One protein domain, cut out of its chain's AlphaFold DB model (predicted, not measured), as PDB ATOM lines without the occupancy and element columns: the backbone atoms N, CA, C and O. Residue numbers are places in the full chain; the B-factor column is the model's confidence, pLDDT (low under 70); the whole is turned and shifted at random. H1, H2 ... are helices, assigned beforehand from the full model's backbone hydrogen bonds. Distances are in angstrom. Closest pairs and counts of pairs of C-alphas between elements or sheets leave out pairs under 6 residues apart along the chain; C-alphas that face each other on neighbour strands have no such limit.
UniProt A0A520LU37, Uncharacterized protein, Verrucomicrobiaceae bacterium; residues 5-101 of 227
ATOM      1  N   SER A   5      10.810   0.589  28.901       49.81
ATOM      2  CA  SER A   5       9.669   0.673  27.979       49.81
ATOM      3  C   SER A   5       9.266   2.100  27.586       49.81
ATOM      4  O   SER A   5       8.707   2.283  26.513       49.81
ATOM      5  N   GLN A   6       9.558   3.125  28.394       43.47
ATOM      6  CA  GLN A   6       9.226   4.521  28.071       43.47
ATOM      7  C   GLN A   6      10.228   5.177  27.113       43.47
ATOM      8  O   GLN A   6       9.913   6.202  26.513       43.47
ATOM      9  N   GLN A   7      11.422   4.601  26.943       44.28
ATOM     10  CA  GLN A   7      12.423   5.124  26.009       44.28
ATOM     11  C   GLN A   7      12.133   4.736  24.550       44.28
ATOM     12  O   GLN A   7      12.540   5.473  23.658       44.28
ATOM     13  N   TYR A   8      11.378   3.656  24.312       44.97
ATOM     14  CA  TYR A   8      11.108   3.107  22.973       44.97
ATOM     15  C   TYR A   8       9.881   3.698  22.251       44.97
ATOM     16  O   TYR A   8       9.660   3.390  21.088       44.97
ATOM     17  N   TYR A   9       9.085   4.564  22.889       47.91
ATOM     18  CA  TYR A   9       7.902   5.185  22.259       47.91
ATOM     19  C   TYR A   9       8.176   6.590  21.700       47.91
ATOM     20  O   TYR A   9       7.318   7.469  21.787       47.91
ATOM     21  N   LYS A  10       9.383   6.841  21.185       50.94
ATOM     22  CA  LYS A  10       9.721   8.132  20.557       50.94
ATOM     23  C   LYS A  10       9.657   8.108  19.036       50.94
ATOM     24  O   LYS A  10       9.542   9.172  18.434       50.94
ATOM     25  N   ASP A  11       9.704   6.926  18.438       60.56
ATOM     26  CA  ASP A  11       9.836   6.814  16.994       60.56
ATOM     27  C   ASP A  11       8.477   6.897  16.296       60.56
ATOM     28  O   ASP A  11       7.467   6.349  16.747       60.56
ATOM     29  N   GLY A  12       8.447   7.641  15.189       78.19
ATOM     30  CA  GLY A  12       7.244   7.819  14.384       78.19
ATOM     31  C   GLY A  12       6.801   6.500  13.754       78.19
ATOM     32  O   GLY A  12       7.622   5.699  13.319       78.19
ATOM     33  N   ILE A  13       5.489   6.288  13.642       88.25
ATOM     34  CA  ILE A  13       4.923   5.024  13.140       88.25
ATOM     35  C   ILE A  13       5.393   4.658  11.721       88.25
ATOM     36  O   ILE A  13       5.479   3.481  11.388       88.25
ATOM     37  N   LEU A  14       5.736   5.657  10.900       91.69
ATOM     38  CA  LEU A  14       6.301   5.467   9.561       91.69
ATOM     39  C   LEU A  14       7.668   4.769   9.590       91.69
ATOM     40  O   LEU A  14       7.948   3.976   8.695       91.69
ATOM     41  N   LEU A  15       8.476   4.988  10.637       91.88
ATOM     42  CA  LEU A  15       9.766   4.314  10.798       91.88
ATOM     43  C   LEU A  15       9.573   2.805  10.947       91.88
ATOM     44  O   LEU A  15      10.289   2.033  10.322       91.88
ATOM     45  N   ILE A  16       8.550   2.384  11.696       92.12
ATOM     46  CA  ILE A  16       8.223   0.962  11.860       92.12
ATOM     47  C   ILE A  16       7.914   0.324  10.498       92.12
ATOM     48  O   ILE A  16       8.317  -0.802  10.224       92.12
ATOM     49  N   PHE A  17       7.219   1.035   9.607       93.88
ATOM     50  CA  PHE A  17       6.939   0.518   8.268       93.88
ATOM     51  C   PHE A  17       8.193   0.422   7.393       93.88
ATOM     52  O   PHE A  17       8.324  -0.572   6.671       93.88
ATOM     53  N   ASP A  18       9.107   1.388   7.494       94.44
ATOM     54  CA  ASP A  18      10.414   1.342   6.826       94.44
ATOM     55  C   ASP A  18      11.248   0.151   7.331       94.44
ATOM     56  O   ASP A  18      11.789  -0.617   6.534       94.44
ATOM     57  N   GLU A  19      11.281  -0.081   8.645       93.75
ATOM     58  CA  GLU A  19      11.960  -1.235   9.247       93.75
ATOM     59  C   GLU A  19      11.390  -2.566   8.749       93.75
ATOM     60  O   GLU A  19      12.146  -3.488   8.436       93.75
ATOM     61  N   ILE A  20      10.063  -2.670   8.612       94.06
ATOM     62  CA  ILE A  20       9.439  -3.886   8.081       94.06
ATOM     63  C   ILE A  20       9.840  -4.117   6.619       94.06
ATOM     64  O   ILE A  20      10.103  -5.261   6.244       94.06
ATOM     65  N   ILE A  21       9.929  -3.068   5.793       93.88
ATOM     66  CA  ILE A  21      10.405  -3.195   4.403       93.88
ATOM     67  C   ILE A  21      11.832  -3.750   4.378       93.88
ATOM     68  O   ILE A  21      12.115  -4.691   3.630       93.88
ATOM     69  N   LEU A  22      12.705  -3.205   5.226       93.12
ATOM     70  CA  LEU A  22      14.130  -3.541   5.286       93.12
ATOM     71  C   LEU A  22      14.434  -4.865   6.008       93.12
ATOM     72  O   LEU A  22      15.577  -5.323   5.989       93.12
ATOM     73  N   ALA A  23      13.443  -5.516   6.624       93.50
ATOM     74  CA  ALA A  23      13.612  -6.767   7.361       93.50
ATOM     75  C   ALA A  23      13.808  -7.990   6.433       93.50
ATOM     76  O   ALA A  23      12.978  -8.896   6.378       93.50
ATOM     77  N   GLU A  24      14.929  -8.052   5.710       89.88
ATOM     78  CA  GLU A  24      15.215  -9.083   4.693       89.88
ATOM     79  C   GLU A  24      15.262 -10.517   5.237       89.88
ATOM     80  O   GLU A  24      14.977 -11.469   4.513       89.88
ATOM     81  N   LYS A  25      15.622 -10.680   6.515       91.19
ATOM     82  CA  LYS A  25      15.714 -11.987   7.187       91.19
ATOM     83  C   LYS A  25      14.353 -12.553   7.600       91.19
ATOM     84  O   LYS A  25      14.287 -13.650   8.144       91.19
ATOM     85  N   VAL A  26      13.285 -11.787   7.403       92.12
ATOM     86  CA  VAL A  26      11.933 -12.113   7.844       92.12
ATOM     87  C   VAL A  26      11.098 -12.541   6.641       92.12
ATOM     88  O   VAL A  26      11.191 -11.938   5.569       92.12
ATOM     89  N   SER A  27      10.246 -13.558   6.823       91.50
ATOM     90  CA  SER A  27       9.353 -14.031   5.756       91.50
ATOM     91  C   SER A  27       8.571 -12.857   5.132       91.50
ATOM     92  O   SER A  27       7.969 -12.063   5.866       91.50
ATOM     93  N   PRO A  28       8.550 -12.720   3.789       94.12
ATOM     94  CA  PRO A  28       7.705 -11.753   3.087       94.12
ATOM     95  C   PRO A  28       6.231 -11.830   3.502       94.12
ATOM     96  O   PRO A  28       5.588 -10.793   3.652       94.12
ATOM     97  N   LEU A  29       5.712 -13.035   3.757       93.69
ATOM     98  CA  LEU A  29       4.338 -13.236   4.218       93.69
ATOM     99  C   LEU A  29       4.120 -12.638   5.611       93.69
ATOM    100  O   LEU A  29       3.119 -11.960   5.841       93.69
ATOM    101  N   TYR A  30       5.069 -12.830   6.532       93.50
ATOM    102  CA  TYR A  30       4.967 -12.245   7.871       93.50
ATOM    103  C   TYR A  30       5.062 -10.717   7.840       93.50
ATOM    104  O   TYR A  30       4.283 -10.040   8.511       93.50
ATOM    105  N   ARG A  31       5.958 -10.161   7.015       94.81
ATOM    106  CA  ARG A  31       6.050  -8.708   6.795       94.81
ATOM    107  C   ARG A  31       4.733  -8.140   6.265       94.81
ATOM    108  O   ARG A  31       4.233  -7.161   6.815       94.81
ATOM    109  N   ALA A  32       4.128  -8.799   5.276       94.69
ATOM    110  CA  ALA A  32       2.848  -8.387   4.702       94.69
ATOM    111  C   ALA A  32       1.701  -8.471   5.718       94.69
ATOM    112  O   ALA A  32       0.875  -7.556   5.798       94.69
ATOM    113  N   TYR A  33       1.665  -9.539   6.521       93.38
ATOM    114  CA  TYR A  33       0.725  -9.681   7.631       93.38
ATOM    115  C   TYR A  33       0.874  -8.525   8.627       93.38
ATOM    116  O   TYR A  33      -0.097  -7.820   8.902       93.38
ATOM    117  N   LEU A  34       2.094  -8.282   9.113       93.31
ATOM    118  CA  LEU A  34       2.375  -7.253  10.109       93.31
ATOM    119  C   LEU A  34       2.029  -5.851   9.594       93.31
ATOM    120  O   LEU A  34       1.342  -5.103  10.289       93.31
ATOM    121  N   GLN A  35       2.431  -5.510   8.365       93.56
ATOM    122  CA  GLN A  35       2.075  -4.227   7.754       93.56
ATOM    123  C   GLN A  35       0.565  -4.077   7.589       93.56
ATOM    124  O   GLN A  35       0.037  -3.010   7.886       93.56
ATOM    125  N   THR A  36      -0.145  -5.131   7.176       92.62
ATOM    126  CA  THR A  36      -1.608  -5.083   7.028       92.62
ATOM    127  C   THR A  36      -2.300  -4.868   8.374       92.62
ATOM    128  O   THR A  36      -3.227  -4.064   8.463       92.62
ATOM    129  N   GLU A  37      -1.873  -5.554   9.436       91.38
ATOM    130  CA  GLU A  37      -2.472  -5.391  10.766       91.38
ATOM    131  C   GLU A  37      -2.166  -4.019  11.377       91.38
ATOM    132  O   GLU A  37      -3.075  -3.360  11.890       91.38
ATOM    133  N   LEU A  38      -0.924  -3.537  11.268       92.00
ATOM    134  CA  LEU A  38      -0.555  -2.192  11.722       92.00
ATOM    135  C   LEU A  38      -1.286  -1.109  10.919       92.00
ATOM    136  O   LEU A  38      -1.773  -0.135  11.502       92.00
ATOM    137  N   ALA A  39      -1.438  -1.301   9.605       92.31
ATOM    138  CA  ALA A  39      -2.163  -0.386   8.730       92.31
ATOM    139  C   ALA A  39      -3.604  -0.149   9.200       92.31
ATOM    140  O   ALA A  39      -4.054   0.996   9.223       92.31
ATOM    141  N   LYS A  40      -4.310  -1.190   9.666       91.38
ATOM    142  CA  LYS A  40      -5.678  -1.050  10.204       91.38
ATOM    143  C   LYS A  40      -5.752  -0.063  11.369       91.38
ATOM    144  O   LYS A  40      -6.768   0.611  11.529       91.38
ATOM    145  N   ALA A  41      -4.714   0.010  12.202       89.62
ATOM    146  CA  ALA A  41      -4.674   0.931  13.331       89.62
ATOM    147  C   ALA A  41      -4.398   2.370  12.870       89.62
ATOM    148  O   ALA A  41      -5.117   3.289  13.269       89.62
ATOM    149  N   VAL A  42      -3.405   2.571  12.000       90.62
ATOM    150  CA  VAL A  42      -3.018   3.919  11.546       90.62
ATOM    151  C   VAL A  42      -4.041   4.546  10.604       90.62
ATOM    152  O   VAL A  42      -4.302   5.746  10.688       90.62
ATOM    153  N   GLN A  43      -4.718   3.741   9.784       90.12
ATOM    154  CA  GLN A  43      -5.767   4.214   8.877       90.12
ATOM    155  C   GLN A  43      -7.007   4.751   9.598       90.12
ATOM    156  O   GLN A  43      -7.792   5.473   8.993       90.12
ATOM    157  N   ARG A  44      -7.187   4.472  10.896       89.69
ATOM    158  CA  ARG A  44      -8.268   5.088  11.686       89.69
ATOM    159  C   ARG A  44      -8.037   6.577  11.941       89.69
ATOM    160  O   ARG A  44      -8.991   7.289  12.242       89.69
ATOM    161  N   ARG A  45      -6.784   7.041  11.889       88.50
ATOM    162  CA  ARG A  45      -6.396   8.443  12.125       88.50
ATOM    163  C   ARG A  45      -5.239   8.848  11.204       88.50
ATOM    164  O   ARG A  45      -4.172   9.206  11.699       88.50
ATOM    165  N   PRO A  46      -5.432   8.823   9.876       87.31
ATOM    166  CA  PRO A  46      -4.337   8.967   8.917       87.31
ATOM    167  C   PRO A  46      -3.612  10.311   9.058       87.31
ATOM    168  O   PRO A  46      -2.386  10.358   9.009       87.31
ATOM    169  N   HIS A  47      -4.355  11.389   9.331       85.44
ATOM    170  CA  HIS A  47      -3.783  12.716   9.569       85.44
ATOM    171  C   HIS A  47      -2.919  12.773  10.833       85.44
ATOM    172  O   HIS A  47      -1.831  13.331  10.800       85.44
ATOM    173  N   GLY A  48      -3.371  12.155  11.932       84.12
ATOM    174  CA  GLY A  48      -2.637  12.156  13.203       84.12
ATOM    175  C   GLY A  48      -1.321  11.379  13.147       84.12
ATOM    176  O   GLY A  48      -0.433  11.625  13.953       84.12
ATOM    177  N   TRP A  49      -1.192  10.471  12.181       86.50
ATOM    178  CA  TRP A  49       0.018   9.689  11.934       86.50
ATOM    179  C   TRP A  49       0.879  10.235  10.790       86.50
ATOM    180  O   TRP A  49       1.884   9.620  10.447       86.50
ATOM    181  N   GLY A  50       0.493  11.362  10.179       85.69
ATOM    182  CA  GLY A  50       1.238  11.962   9.072       85.69
ATOM    183  C   GLY A  50       1.166  11.180   7.757       85.69
ATOM    184  O   GLY A  50       1.958  11.447   6.861       85.69
ATOM    185  N   LEU A  51       0.211  10.252   7.590       89.31
ATOM    186  CA  LEU A  51       0.109   9.427   6.373       89.31
ATOM    187  C   LEU A  51      -0.160  10.258   5.109       89.31
ATOM    188  O   LEU A  51       0.179   9.837   4.011       89.31
ATOM    189  N   ILE A  52      -0.744  11.450   5.262       88.19
ATOM    190  CA  ILE A  52      -0.965  12.390   4.154       88.19
ATOM    191  C   ILE A  52       0.349  12.898   3.535       88.19
ATOM    192  O   ILE A  52       0.359  13.297   2.376       88.19
ATOM    193  N   LEU A  53       1.449  12.862   4.293       91.56
ATOM    194  CA  LEU A  53       2.774  13.290   3.845       91.56
ATOM    195  C   LEU A  53       3.571  12.153   3.190       91.56
ATOM    196  O   LEU A  53       4.609  12.410   2.592       91.56
ATOM    197  N   ALA A  54       3.092  10.911   3.281       93.56
ATOM    198  CA  ALA A  54       3.722   9.734   2.692       93.56
ATOM    199  C   ALA A  54       2.738   9.021   1.746       93.56
ATOM    200  O   ALA A  54       2.249   7.934   2.065       93.56
ATOM    201  N   PRO A  55       2.369   9.624   0.600       89.62
ATOM    202  CA  PRO A  55       1.371   9.048  -0.303       89.62
ATOM    203  C   PRO A  55       1.771   7.665  -0.838       89.62
ATOM    204  O   PRO A  55       0.893   6.830  -1.085       89.62
ATOM    205  N   THR A  56       3.072   7.378  -0.960       92.56
ATOM    206  CA  THR A  56       3.553   6.054  -1.379       92.56
ATOM    207  C   THR A  56       3.135   4.956  -0.401       92.56
ATOM    208  O   THR A  56       2.860   3.842  -0.841       92.56
ATOM    209  N   PHE A  57       2.972   5.259   0.893       93.31
ATOM    210  CA  PHE A  57       2.517   4.294   1.898       93.31
ATOM    211  C   PHE A  57       1.170   3.653   1.539       93.31
ATOM    212  O   PHE A  57       1.022   2.432   1.596       93.31
ATOM    213  N   LEU A  58       0.176   4.465   1.159       89.81
ATOM    214  CA  LEU A  58      -1.165   3.960   0.846       89.81
ATOM    215  C   LEU A  58      -1.159   3.117  -0.432       89.81
ATOM    216  O   LEU A  58      -1.780   2.055  -0.463       89.81
ATOM    217  N   ARG A  59      -0.409   3.558  -1.447       91.81
ATOM    218  CA  ARG A  59      -0.217   2.808  -2.693       91.81
ATOM    219  C   ARG A  59       0.454   1.460  -2.436       91.81
ATOM    220  O   ARG A  59       0.048   0.443  -2.988       91.81
ATOM    221  N   ASP A  60       1.475   1.446  -1.594       94.69
ATOM    222  CA  ASP A  60       2.232   0.238  -1.287       94.69
ATOM    223  C   ASP A  60       1.408  -0.749  -0.470       94.69
ATOM    224  O   ASP A  60       1.437  -1.949  -0.741       94.69
ATOM    225  N   LEU A  61       0.588  -0.251   0.453       92.75
ATOM    226  CA  LEU A  61      -0.371  -1.072   1.173       92.75
ATOM    227  C   LEU A  61      -1.417  -1.704   0.243       92.75
ATOM    228  O   LEU A  61      -1.729  -2.884   0.405       92.75
ATOM    229  N   GLU A  62      -1.938  -0.962  -0.734       92.69
ATOM    230  CA  GLU A  62      -2.850  -1.503  -1.750       92.69
ATOM    231  C   GLU A  62      -2.163  -2.601  -2.578       92.69
ATOM    232  O   GLU A  62      -2.696  -3.702  -2.733       92.69
ATOM    233  N   LEU A  63      -0.922  -2.367  -3.015       94.81
ATOM    234  CA  LEU A  63      -0.130  -3.371  -3.727       94.81
ATOM    235  C   LEU A  63       0.102  -4.628  -2.879       94.81
ATOM    236  O   LEU A  63      -0.053  -5.738  -3.389       94.81
ATOM    237  N   ILE A  64       0.404  -4.489  -1.589       94.12
ATOM    238  CA  ILE A  64       0.533  -5.627  -0.667       94.12
ATOM    239  C   ILE A  64      -0.787  -6.395  -0.568       94.12
ATOM    240  O   ILE A  64      -0.776  -7.625  -0.601       94.12
ATOM    241  N   GLN A  65      -1.928  -5.705  -0.485       91.31
ATOM    242  CA  GLN A  65      -3.240  -6.357  -0.416       91.31
ATOM    243  C   GLN A  65      -3.561  -7.183  -1.664       91.31
ATOM    244  O   GLN A  65      -4.178  -8.236  -1.528       91.31
ATOM    245  N   THR A  66      -3.114  -6.748  -2.844       93.19
ATOM    246  CA  THR A  66      -3.294  -7.511  -4.095       93.19
ATOM    247  C   THR A  66      -2.345  -8.703  -4.229       93.19
ATOM    248  O   THR A  66      -2.664  -9.656  -4.930       93.19
ATOM    249  N   LYS A  67      -1.173  -8.648  -3.583       91.94
ATOM    250  CA  LYS A  67      -0.126  -9.680  -3.684       91.94
ATOM    251  C   LYS A  67      -0.203 -10.737  -2.592       91.94
ATOM    252  O   LYS A  67       0.272 -11.848  -2.797       91.94
ATOM    253  N   LYS A  68      -0.735 -10.386  -1.422       88.75
ATOM    254  CA  LYS A  68      -0.872 -11.317  -0.302       88.75
ATOM    255  C   LYS A  68      -2.048 -12.275  -0.536       88.75
ATOM    256  O   LYS A  68      -3.018 -11.896  -1.194       88.75
ATOM    257  N   PRO A  69      -2.038 -13.459   0.096       86.69
ATOM    258  CA  PRO A  69      -3.184 -14.354   0.055       86.69
ATOM    259  C   PRO A  69      -4.467 -13.668   0.570       86.69
ATOM    260  O   PRO A  69      -4.404 -12.922   1.562       86.69
ATOM    261  N   PRO A  70      -5.645 -13.939  -0.033       80.19
ATOM    262  CA  PRO A  70      -6.918 -13.351   0.397       80.19
ATOM    263  C   PRO A  70      -7.214 -13.606   1.879       80.19
ATOM    264  O   PRO A  70      -7.671 -12.718   2.599       80.19
ATOM    265  N   ILE A  71      -6.882 -14.813   2.343       80.31
ATOM    266  CA  ILE A  71      -6.924 -15.209   3.746       80.31
ATOM    267  C   ILE A  71      -5.488 -15.516   4.161       80.31
ATOM    268  O   ILE A  71      -4.949 -16.568   3.822       80.31
ATOM    269  N   LEU A  72      -4.884 -14.567   4.873       82.62
ATOM    270  CA  LEU A  72      -3.587 -14.721   5.522       82.62
ATOM    271  C   LEU A  72      -3.810 -14.629   7.032       82.62
ATOM    272  O   LEU A  72      -3.892 -13.538   7.600       82.62
ATOM    273  N   GLY A  73      -3.992 -15.783   7.668       81.19
ATOM    274  CA  GLY A  73      -4.143 -15.900   9.109       81.19
ATOM    275  C   GLY A  73      -2.850 -15.586   9.864       81.19
ATOM    276  O   GLY A  73      -1.752 -15.585   9.311       81.19
ATOM    277  N   ARG A  74      -2.974 -15.379  11.180       83.56
ATOM    278  CA  ARG A  74      -1.855 -15.013  12.068       83.56
ATOM    279  C   ARG A  74      -0.658 -15.961  12.000       83.56
ATOM    280  O   ARG A  74       0.445 -15.522  12.287       83.56
ATOM    281  N   ASN A  75      -0.882 -17.229  11.665       86.56
ATOM    282  CA  ASN A  75       0.126 -18.291  11.679       86.56
ATOM    283  C   ASN A  75       0.397 -18.879  10.287       86.56
ATOM    284  O   ASN A  75       1.235 -19.760  10.143       86.56
ATOM    285  N   ASP A  76      -0.319 -18.404   9.268       84.25
ATOM    286  CA  ASP A  76      -0.308 -18.985   7.924       84.25
ATOM    287  C   ASP A  76       1.029 -18.777   7.198       84.25
ATOM    288  O   ASP A  76       1.399 -19.569   6.339       84.25
ATOM    289  N   TRP A  77       1.788 -17.754   7.597       83.69
ATOM    290  CA  TRP A  77       3.138 -17.471   7.105       83.69
ATOM    291  C   TRP A  77       4.203 -18.470   7.587       83.69
ATOM    292  O   TRP A  77       5.331 -18.400   7.120       83.69
ATOM    293  N   MET A  78       3.878 -19.373   8.521       84.75
ATOM    294  CA  MET A  78       4.801 -20.411   9.006       84.75
ATOM    295  C   MET A  78       4.745 -21.705   8.175       84.75
ATOM    296  O   MET A  78       5.396 -22.686   8.530       84.75
ATOM    297  N   ILE A  79       3.916 -21.752   7.125       85.06
ATOM    298  CA  ILE A  79       3.714 -22.941   6.291       85.06
ATOM    299  C   ILE A  79       4.296 -22.678   4.899       85.06
ATOM    300  O   ILE A  79       3.591 -22.205   4.006       85.06
ATOM    301  N   ASP A  80       5.565 -23.040   4.714       73.81
ATOM    302  CA  ASP A  80       6.364 -22.740   3.511       73.81
ATOM    303  C   ASP A  80       5.729 -23.226   2.193       73.81
ATOM    304  O   ASP A  80       5.935 -22.646   1.131       73.81
ATOM    305  N   SER A  81       4.934 -24.298   2.228       79.88
ATOM    306  CA  SER A  81       4.351 -24.897   1.021       79.88
ATOM    307  C   SER A  81       3.042 -24.256   0.561       79.88
ATOM    308  O   SER A  81       2.597 -24.527  -0.554       79.88
ATOM    309  N   ARG A  82       2.386 -23.448   1.403       83.44
ATOM    310  CA  ARG A  82       0.986 -23.053   1.176       83.44
ATOM    311  C   ARG A  82       0.825 -21.854   0.245       83.44
ATOM    312  O   ARG A  82      -0.182 -21.787  -0.450       83.44
ATOM    313  N   TYR A  83       1.791 -20.937   0.243       89.06
ATOM    314  CA  TYR A  83       1.695 -19.638  -0.439       89.06
ATOM    315  C   TYR A  83       2.985 -19.275  -1.183       89.06
ATOM    316  O   TYR A  83       3.445 -18.135  -1.134       89.06
ATOM    317  N   ALA A  84       3.619 -20.258  -1.826       89.75
ATOM    318  CA  ALA A  84       4.925 -20.071  -2.457       89.75
ATOM    319  C   ALA A  84       4.909 -19.003  -3.574       89.75
ATOM    320  O   ALA A  84       5.887 -18.273  -3.754       89.75
ATOM    321  N   GLU A  85       3.802 -18.885  -4.317       91.81
ATOM    322  CA  GLU A  85       3.651 -17.878  -5.373       91.81
ATOM    323  C   GLU A  85       3.510 -16.467  -4.790       91.81
ATOM    324  O   GLU A  85       4.213 -15.544  -5.214       91.81
ATOM    325  N   GLU A  86       2.658 -16.297  -3.780       93.62
ATOM    326  CA  GLU A  86       2.455 -15.020  -3.097       93.62
ATOM    327  C   GLU A  86       3.695 -14.598  -2.312       93.62
ATOM    328  O   GLU A  86       4.045 -13.419  -2.297       93.62
ATOM    329  N   GLU A  87       4.404 -15.542  -1.694       92.88
ATOM    330  CA  GLU A  87       5.663 -15.271  -1.008       92.88
ATOM    331  C   GLU A  87       6.713 -14.723  -1.974       92.88
ATOM    332  O   GLU A  87       7.364 -13.720  -1.666       92.88
ATOM    333  N   LYS A  88       6.832 -15.314  -3.170       93.88
ATOM    334  CA  LYS A  88       7.701 -14.793  -4.230       93.88
ATOM    335  C   LYS A  88       7.255 -13.402  -4.686       93.88
ATOM    336  O   LYS A  88       8.076 -12.491  -4.730       93.88
ATOM    337  N   ALA A  89       5.964 -13.202  -4.952       95.44
ATOM    338  CA  ALA A  89       5.434 -11.905  -5.380       95.44
ATOM    339  C   ALA A  89       5.646 -10.798  -4.329       95.44
ATOM    340  O   ALA A  89       5.937  -9.649  -4.674       95.44
ATOM    341  N   LEU A  90       5.512 -11.133  -3.044       95.62
ATOM    342  CA  LEU A  90       5.788 -10.230  -1.929       95.62
ATOM    343  C   LEU A  90       7.285  -9.974  -1.772       95.62
ATOM    344  O   LEU A  90       7.676  -8.841  -1.503       95.62
ATOM    345  N   LYS A  91       8.133 -10.989  -1.959       95.50
ATOM    346  CA  LYS A  91       9.588 -10.816  -1.968       95.50
ATOM    347  C   LYS A  91      10.008  -9.821  -3.047       95.50
ATOM    348  O   LYS A  91      10.676  -8.847  -2.711       95.50
ATOM    349  N   ASP A  92       9.545 -10.014  -4.280       96.06
ATOM    350  CA  ASP A  92       9.825  -9.120  -5.409       96.06
ATOM    351  C   ASP A  92       9.331  -7.694  -5.122       96.06
ATOM    352  O   ASP A  92      10.024  -6.713  -5.396       96.06
ATOM    353  N   PHE A  93       8.153  -7.566  -4.498       96.25
ATOM    354  CA  PHE A  93       7.650  -6.280  -4.027       96.25
ATOM    355  C   PHE A  93       8.610  -5.632  -3.022       96.25
ATOM    356  O   PHE A  93       9.054  -4.516  -3.271       96.25
ATOM    357  N   TYR A  94       8.972  -6.302  -1.926       95.94
ATOM    358  CA  TYR A  94       9.855  -5.714  -0.911       95.94
ATOM    359  C   TYR A  94      11.246  -5.393  -1.460       95.94
ATOM    360  O   TYR A  94      11.802  -4.343  -1.137       95.94
ATOM    361  N   ASP A  95      11.785  -6.250  -2.326       94.81
ATOM    362  CA  ASP A  95      13.067  -6.012  -2.982       94.81
ATOM    363  C   ASP A  95      13.006  -4.767  -3.891       94.81
ATOM    364  O   ASP A  95      13.941  -3.965  -3.882       94.81
ATOM    365  N   SER A  96      11.877  -4.512  -4.567       94.50
ATOM    366  CA  SER A  96      11.658  -3.282  -5.354       94.50
ATOM    367  C   SER A  96      11.561  -1.998  -4.517       94.50
ATOM    368  O   SER A  96      11.664  -0.897  -5.057       94.50
ATOM    369  N   LYS A  97      11.340  -2.119  -3.202       93.12
ATOM    370  CA  LYS A  97      11.194  -0.982  -2.278       93.12
ATOM    371  C   LYS A  97      12.474  -0.621  -1.542       93.12
ATOM    372  O   LYS A  97      12.485   0.360  -0.800       93.12
ATOM    373  N   LYS A  98      13.564  -1.353  -1.774       86.56
ATOM    374  CA  LYS A  98      14.875  -1.016  -1.214       86.56
ATOM    375  C   LYS A  98      15.287   0.396  -1.629       86.56
ATOM    376  O   LYS A  98      15.263   0.744  -2.804       86.56
ATOM    377  N   GLY A  99      15.657   1.211  -0.642       84.75
ATOM    378  CA  GLY A  99      16.046   2.611  -0.842       84.75
ATOM    379  C   GLY A  99      14.890   3.618  -0.803       84.75
ATOM    380  O   GLY A  99      15.145   4.824  -0.840       84.75
ATOM    381  N   ASN A 100      13.640   3.164  -0.686       90.12
ATOM    382  CA  ASN A 100      12.511   4.031  -0.356       90.12
ATOM    383  C   ASN A 100      12.326   4.109   1.161       90.12
ATOM    384  O   ASN A 100      12.626   3.161   1.881       90.12
ATOM    385  N   SER A 101      11.848   5.257   1.629       93.62
ATOM    386  CA  SER A 101      11.547   5.498   3.037       93.62
ATOM    387  C   SER A 101      10.331   6.403   3.133       93.62
ATOM    388  O   SER A 101      10.330   7.509   2.582       93.62
TER     389      SER A 101
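AT A GLANCE: This is residues 5 to 101 of the 227 residues of an uncharacterized protein of Verrucomicrobiaceae bacterium (UniProt A0A520LU37). Two helical hairpins are stacked in two layers, H1 with H2 in one and H3 with H4 in the other, and the layers cross at a steep angle. H2 packs on each of the other three helices, while residues 5 to 11 stick out from this body as a free tail. The printed part has 97 residues with four named helices, in the order H1, H2, H3, H4, and no named strand; the class is all helix. The whole is compact, with a radius of gyration of the C-alphas of 13.7 A, and its C-alphas span 39 by 30 by 26 A.

HOW THE PARTS SIT: Start at Ser 5 and pass the residues that stand free, 5 to 11, to reach H1, residues 13 to 22. A tight link leads on to H2, residues 28 to 42, the hub. H1 and H2 form a helical hairpin: they touch at a shallow tilt of 9 degrees, opposite ways, through residues 31 to 35 of H2, and their closest C-alphas, of Ile 20 and Arg 31, are 6.0 A apart. Next look at H3, residues 55 to 67, which touches H2 with residues 61 to 65 alone; the closest C-alphas, of Ala 32 and Ile 64, are 6.5 A apart. The tilt of H2 and H3 is steep, 50 degrees, and they run opposite ways. H1 and H3 are apart. Then find H4, residues 84 to 96, which forms a helical hairpin with H3 at a shallow tilt of 19 degrees. H3 touches H4 with residues 64 to 67 alone, and the closest C-alphas, of Lys 67 and Glu 86, are 6.0 A apart. H4 also touches residues 28 to 32 of H2, at a tilt of 68 degrees that is only just steep, the same way; the closest C-alphas, of Pro 28 and Lys 91, are 5.5 A apart. H1 and H4 are close but not clearly touching, with the C-alphas of Ile 21 and Tyr 94 5.9 A apart. Each O i to N i+4 pair is within hydrogen-bond range in H1 and H4, against 10 of 11 in H2 and 8 of 9 in H3.

IN THESE COORDINATES: Find C-alpha 13 at (4.923, 5.024, 13.140); from there H1 runs 14.8 A to Leu 22. H2 runs 20.8 A from Pro 28 to C-alpha 42 at (-3.018, 3.919, 11.546). H3 covers 19.1 A from Pro 55 to Lys 67, and H4 covers 18.3 A from Ala 84 to C-alpha 96 at (11.658, -3.282, -5.354).

THE WHOLE: The two C-alphas farthest apart, of Gln 6 and Glu 85, are 40.6 A apart. The printed part has no cut. The links from H2 to H3, 12 residues, and from H3 to H4, 16 residues, are long. The mean pLDDT of the printed part is 87.3, and residues 5 to 11 are under 70.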